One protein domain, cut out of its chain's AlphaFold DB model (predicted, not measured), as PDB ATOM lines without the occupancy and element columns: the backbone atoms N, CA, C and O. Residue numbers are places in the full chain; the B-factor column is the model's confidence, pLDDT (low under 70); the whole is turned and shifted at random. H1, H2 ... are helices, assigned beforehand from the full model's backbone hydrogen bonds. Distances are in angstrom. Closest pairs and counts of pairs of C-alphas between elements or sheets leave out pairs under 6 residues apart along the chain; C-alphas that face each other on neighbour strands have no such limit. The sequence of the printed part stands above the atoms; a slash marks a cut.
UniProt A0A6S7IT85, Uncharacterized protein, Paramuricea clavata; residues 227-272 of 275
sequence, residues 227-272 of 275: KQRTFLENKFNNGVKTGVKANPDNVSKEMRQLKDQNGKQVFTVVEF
ATOM      1  N   LYS A 227     187.782 171.672 198.857       91.62
ATOM      2  CA  LYS A 227     187.291 170.489 198.136       91.62
ATOM      3  C   LYS A 227     186.950 170.800 196.678       91.62
ATOM      4  O   LYS A 227     187.325 170.045 195.784       91.62
ATOM      5  N   GLN A 228     186.257 171.918 196.434       93.44
ATOM      6  CA  GLN A 228     185.886 172.337 195.079       93.44
ATOM      7  C   GLN A 228     187.135 172.655 194.256       93.44
ATOM      8  O   GLN A 228     187.234 172.223 193.110       93.44
ATOM      9  N   ARG A 229     188.111 173.359 194.846       94.44
ATOM     10  CA  ARG A 229     189.375 173.687 194.169       94.44
ATOM     11  C   ARG A 229     190.131 172.432 193.760       94.44
ATOM     12  O   ARG A 229     190.440 172.293 192.586       94.44
ATOM     13  N   THR A 230     190.348 171.496 194.684       95.06
ATOM     14  CA  THR A 230     191.077 170.253 194.391       95.06
ATOM     15  C   THR A 230     190.392 169.427 193.300       95.06
ATOM     16  O   THR A 230     191.057 168.900 192.410       95.06
ATOM     17  N   PHE A 231     189.059 169.339 193.318       95.44
ATOM     18  CA  PHE A 231     188.307 168.638 192.275       95.44
ATOM     19  C   PHE A 231     188.437 169.316 190.903       95.44
ATOM     20  O   PHE A 231     188.738 168.652 189.907       95.44
ATOM     21  N   LEU A 232     188.254 170.639 190.851       95.25
ATOM     22  CA  LEU A 232     188.365 171.424 189.619       95.25
ATOM     23  C   LEU A 232     189.787 171.413 189.053       95.25
ATOM     24  O   LEU A 232     189.961 171.312 187.841       95.25
ATOM     25  N   GLU A 233     190.797 171.463 189.914       96.75
ATOM     26  CA  GLU A 233     192.205 171.400 189.533       96.75
ATOM     27  C   GLU A 233     192.578 170.022 188.978       96.75
ATOM     28  O   GLU A 233     193.252 169.931 187.955       96.75
ATOM     29  N   ASN A 234     192.054 168.936 189.553       95.88
ATOM     30  CA  ASN A 234     192.221 167.598 188.984       95.88
ATOM     31  C   ASN A 234     191.559 167.494 187.597       95.88
ATOM     32  O   ASN A 234     192.177 167.028 186.639       95.88
ATOM     33  N   LYS A 235     190.329 168.005 187.440       96.12
ATOM     34  CA  LYS A 235     189.661 168.055 186.128       96.12
ATOM     35  C   LYS A 235     190.432 168.895 185.111       96.12
ATOM     36  O   LYS A 235     190.530 168.488 183.954       96.12
ATOM     37  N   PHE A 236     191.017 170.009 185.540       96.25
ATOM     38  CA  PHE A 236     191.886 170.829 184.703       96.25
ATOM     39  C   PHE A 236     193.148 170.068 184.282       96.25
ATOM     40  O   PHE A 236     193.415 169.958 183.090       96.25
ATOM     41  N   ASN A 237     193.867 169.463 185.227       97.06
ATOM     42  CA  ASN A 237     195.089 168.701 184.961       97.06
ATOM     43  C   ASN A 237     194.838 167.491 184.052       97.06
ATOM     44  O   ASN A 237     195.664 167.177 183.197       97.06
ATOM     45  N   ASN A 238     193.682 166.837 184.175       95.94
ATOM     46  CA  ASN A 238     193.276 165.786 183.240       95.94
ATOM     47  C   ASN A 238     193.035 166.343 181.833       95.94
ATOM     48  O   ASN A 238     193.431 165.714 180.854       95.94
ATOM     49  N   GLY A 239     192.452 167.538 181.721       95.94
ATOM     50  CA  GLY A 239     192.324 168.234 180.441       95.94
ATOM     51  C   GLY A 239     193.674 168.621 179.833       95.94
ATOM     52  O   GLY A 239     193.862 168.470 178.633       95.94
ATOM     53  N   VAL A 240     194.644 169.031 180.658       96.25
ATOM     54  CA  VAL A 240     196.024 169.301 180.214       96.25
ATOM     55  C   VAL A 240     196.683 168.029 179.673       96.25
ATOM     56  O   VAL A 240     197.279 168.063 178.603       96.25
ATOM     57  N   LYS A 241     196.536 166.892 180.366       96.25
ATOM     58  CA  LYS A 241     197.109 165.601 179.938       96.25
ATOM     59  C   LYS A 241     196.465 165.040 178.669       96.25
ATOM     60  O   LYS A 241     197.152 164.427 177.861       96.25
ATOM     61  N   THR A 242     195.153 165.205 178.515       95.06
ATOM     62  CA  THR A 242     194.391 164.663 177.374       95.06
ATOM     63  C   THR A 242     194.322 165.621 176.185       95.06
ATOM     64  O   THR A 242     193.923 165.213 175.100       95.06
ATOM     65  N   GLY A 243     194.669 166.897 176.381       96.00
ATOM     66  CA  GLY A 243     194.487 167.960 175.391       96.00
ATOM     67  C   GLY A 243     193.027 168.390 175.195       96.00
ATOM     68  O   GLY A 243     192.754 169.253 174.363       96.00
ATOM     69  N   VAL A 244     192.077 167.822 175.949       94.44
ATOM     70  CA  VAL A 244     190.641 168.089 175.800       94.44
ATOM     71  C   VAL A 244     190.093 168.755 177.055       94.44
ATOM     72  O   VAL A 244     190.126 168.208 178.157       94.44
ATOM     73  N   LYS A 245     189.526 169.952 176.896       95.00
ATOM     74  CA  LYS A 245     188.902 170.680 178.002       95.00
ATOM     75  C   LYS A 245     187.580 170.021 178.409       95.00
ATOM     76  O   LYS A 245     186.704 169.809 177.575       95.00
ATOM     77  N   ALA A 246     187.405 169.767 179.705       93.56
ATOM     78  CA  ALA A 246     186.148 169.252 180.239       93.56
ATOM     79  C   ALA A 246     184.993 170.258 180.047       93.56
ATOM     80  O   ALA A 246     185.161 171.464 180.251       93.56
ATOM     81  N   ASN A 247     183.811 169.753 179.686       94.38
ATOM     82  CA  ASN A 247     182.599 170.564 179.568       94.38
ATOM     83  C   ASN A 247     182.121 171.001 180.976       94.38
ATOM     84  O   ASN A 247     181.958 170.132 181.839       94.38
ATOM     85  N   PRO A 248     181.877 172.305 181.225       92.88
ATOM     86  CA  PRO A 248     181.444 172.810 182.532       92.88
ATOM     87  C   PRO A 248     180.146 172.169 183.048       92.88
ATOM     88  O   PRO A 248     180.038 171.896 184.245       92.88
ATOM     89  N   ASP A 249     179.193 171.857 182.167       93.44
ATOM     90  CA  ASP A 249     177.937 171.209 182.550       93.44
ATOM     91  C   ASP A 249     178.192 169.804 183.083       93.44
ATOM     92  O   ASP A 249     177.664 169.419 184.129       93.44
ATOM     93  N   ASN A 250     179.063 169.056 182.410       93.38
ATOM     94  CA  ASN A 250     179.435 167.712 182.832       93.38
ATOM     95  C   ASN A 250     180.177 167.748 184.169       93.38
ATOM     96  O   ASN A 250     179.816 167.003 185.074       93.38
ATOM     97  N   VAL A 251     181.125 168.676 184.339       94.94
ATOM     98  CA  VAL A 251     181.847 168.863 185.608       94.94
ATOM     99  C   VAL A 251     180.877 169.172 186.749       94.94
ATOM    100  O   VAL A 251     180.994 168.601 187.832       94.94
ATOM    101  N   SER A 252     179.873 170.023 186.516       93.62
ATOM    102  CA  SER A 252     178.856 170.331 187.527       93.62
ATOM    103  C   SER A 252     178.003 169.114 187.909       93.62
ATOM    104  O   SER A 252     177.693 168.926 189.087       93.62
ATOM    105  N   LYS A 253     177.632 168.274 186.931       93.62
ATOM    106  CA  LYS A 253     176.830 167.060 187.139       93.62
ATOM    107  C   LYS A 253     177.631 166.018 187.905       93.62
ATOM    108  O   LYS A 253     177.131 165.469 188.881       93.62
ATOM    109  N   GLU A 254     178.886 165.810 187.522       93.19
ATOM    110  CA  GLU A 254     179.812 164.930 188.234       93.19
ATOM    111  C   GLU A 254     180.009 165.384 189.679       93.19
ATOM    112  O   GLU A 254     179.943 164.567 190.591       93.19
ATOM    113  N   MET A 255     180.161 166.689 189.916       94.06
ATOM    114  CA  MET A 255     180.322 167.221 191.269       94.06
ATOM    115  C   MET A 255     179.084 166.963 192.149       94.06
ATOM    116  O   MET A 255     179.222 166.713 193.342       94.06
ATOM    117  N   ARG A 256     177.875 166.945 191.571       93.12
ATOM    118  CA  ARG A 256     176.625 166.585 192.277       93.12
ATOM    119  C   ARG A 256     176.498 165.083 192.552       93.12
ATOM    120  O   ARG A 256     175.788 164.686 193.474       93.12
ATOM    121  N   GLN A 257     177.150 164.252 191.742       92.19
ATOM    122  CA  GLN A 257     177.081 162.790 191.823       92.19
ATOM    123  C   GLN A 257     178.253 162.172 192.594       92.19
ATOM    124  O   GLN A 257     178.179 161.002 192.966       92.19
ATOM    125  N   LEU A 258     179.316 162.938 192.854       92.81
ATOM    126  CA  LEU A 258     180.520 162.444 193.507       92.81
ATOM    127  C   LEU A 258     180.224 161.994 194.943       92.81
ATOM    128  O   LEU A 258     179.758 162.774 195.781       92.81
ATOM    129  N   LYS A 259     180.534 160.728 195.224       93.44
ATOM    130  CA  LYS A 259     180.405 160.104 196.541       93.44
ATOM    131  C   LYS A 259     181.780 159.742 197.085       93.44
ATOM    132  O   LYS A 259     182.669 159.366 196.328       93.44
ATOM    133  N   ASP A 260     181.932 159.887 198.393       91.31
ATOM    134  CA  ASP A 260     183.122 159.475 199.126       91.31
ATOM    135  C   ASP A 260     183.130 157.950 199.333       91.31
ATOM    136  O   ASP A 260     182.146 157.267 199.039       91.31
ATOM    137  N   GLN A 261     184.209 157.413 199.900       90.94
ATOM    138  CA  GLN A 261     184.376 155.985 200.208       90.94
ATOM    139  C   GLN A 261     183.248 155.430 201.097       90.94
ATOM    140  O   GLN A 261     182.892 154.260 201.004       90.94
ATOM    141  N   ASN A 262     182.618 156.299 201.893       88.38
ATOM    142  CA  ASN A 262     181.487 155.971 202.764       88.38
ATOM    143  C   ASN A 262     180.113 156.095 202.066       88.38
ATOM    144  O   ASN A 262     179.079 156.096 202.729       88.38
ATOM    145  N   GLY A 263     180.071 156.303 200.745       88.50
ATOM    146  CA  GLY A 263     178.836 156.433 199.960       88.50
ATOM    147  C   GLY A 263     178.078 157.758 200.135       88.50
ATOM    148  O   GLY A 263     177.047 157.968 199.489       88.50
ATOM    149  N   LYS A 264     178.580 158.675 200.972       89.12
ATOM    150  CA  LYS A 264     178.012 160.015 201.184       89.12
ATOM    151  C   LYS A 264     178.470 160.980 200.092       89.12
ATOM    152  O   LYS A 264     179.604 160.898 199.634       89.12
ATOM    153  N   GLN A 265     177.606 161.915 199.693       91.75
ATOM    154  CA  GLN A 265     177.973 162.978 198.752       91.75
ATOM    155  C   GLN A 265     179.154 163.803 199.283       91.75
ATOM    156  O   GLN A 265     179.145 164.235 200.438       91.75
ATOM    157  N   VAL A 266     180.154 164.022 198.425       91.00
ATOM    158  CA  VAL A 266     181.373 164.783 198.763       91.00
ATOM    159  C   VAL A 266     181.066 166.270 198.946       91.00
ATOM    160  O   VAL A 266     181.659 166.925 199.808       91.00
ATOM    161  N   PHE A 267     180.127 166.781 198.147       92.56
ATOM    162  CA  PHE A 267     179.748 168.187 198.088       92.56
ATOM    163  C   PHE A 267     178.320 168.403 198.574       92.56
ATOM    164  O   PHE A 267     177.427 167.596 198.317       92.56
ATOM    165  N   THR A 268     178.109 169.528 199.249       90.38
ATOM    166  CA  THR A 268     176.780 169.980 199.678       90.38
ATOM    167  C   THR A 268     176.119 170.880 198.630       90.38
ATOM    168  O   THR A 268     176.786 171.412 197.745       90.38
ATOM    169  N   VAL A 269     174.804 171.112 198.745       87.38
ATOM    170  CA  VAL A 269     174.035 171.949 197.796       87.38
ATOM    171  C   VAL A 269     174.608 173.367 197.661       87.38
ATOM    172  O   VAL A 269     174.604 173.943 196.576       87.38
ATOM    173  N   VAL A 270     175.157 173.913 198.748       86.62
ATOM    174  CA  VAL A 270     175.787 175.246 198.785       86.62
ATOM    175  C   VAL A 270     177.122 175.271 198.028       86.62
ATOM    176  O   VAL A 270     177.536 176.314 197.515       86.62
ATOM    177  N   GLU A 271     177.781 174.118 197.935       88.38
ATOM    178  CA  GLU A 271     179.039 173.918 197.222       88.38
ATOM    179  C   GLU A 271     178.824 173.479 195.773       88.38
ATOM    180  O   GLU A 271     179.797 173.212 195.078       88.38
ATOM    181  N   PHE A 272     177.598 173.383 195.264       90.75
ATOM    182  CA  PHE A 272     177.409 173.080 193.849       90.75
ATOM    183  C   PHE A 272     177.794 174.267 192.965       90.75
ATOM    184  O   PHE A 272     177.522 175.425 193.291       90.75
TER     185      PHE A 272
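This is residues 227 to 272 of the 275 residues of an uncharacterized protein of Paramuricea clavata (UniProt A0A6S7IT85). A long helix, H1, is followed by a shorter one, H2, that folds back at a steep angle with little contact between the two; after H2 an unnamed stretch, residues 258 to 272, loops out as far as Asn 262 and folds back. The printed part has 46 residues with two named helices, H1 then H2, and no named strand; the class is all helix. It is only just compact, close to loose, with a radius of gyration of the C-alphas of 11.2 A, and elongated, spanning 32 by 20 by 15 A.

H1, residues 227 to 242, begins at C-alpha 227 (187.291, 170.489, 198.136) and is 22.7 A long from first to last C-alpha. H2, residues 248 to 257, is 14.3 A long and ends at C-alpha 257 (177.081, 162.790, 191.823).

H1 and H2 are close but not clearly touching; their closest C-alphas, those of Lys 235 and Val 251, are 7.9 A apart. They run opposite ways at a steep tilt of 51 degrees. In H1 and H2 every O i to N i+4 pair is within hydrogen-bond range.

The two C-alphas farthest apart, those of Gly 243 and Asn 262, are separated by 32.6 A. The link from H1 to H2 is tight. The printed part has no cut, and no printed residue is under 70 in pLDDT.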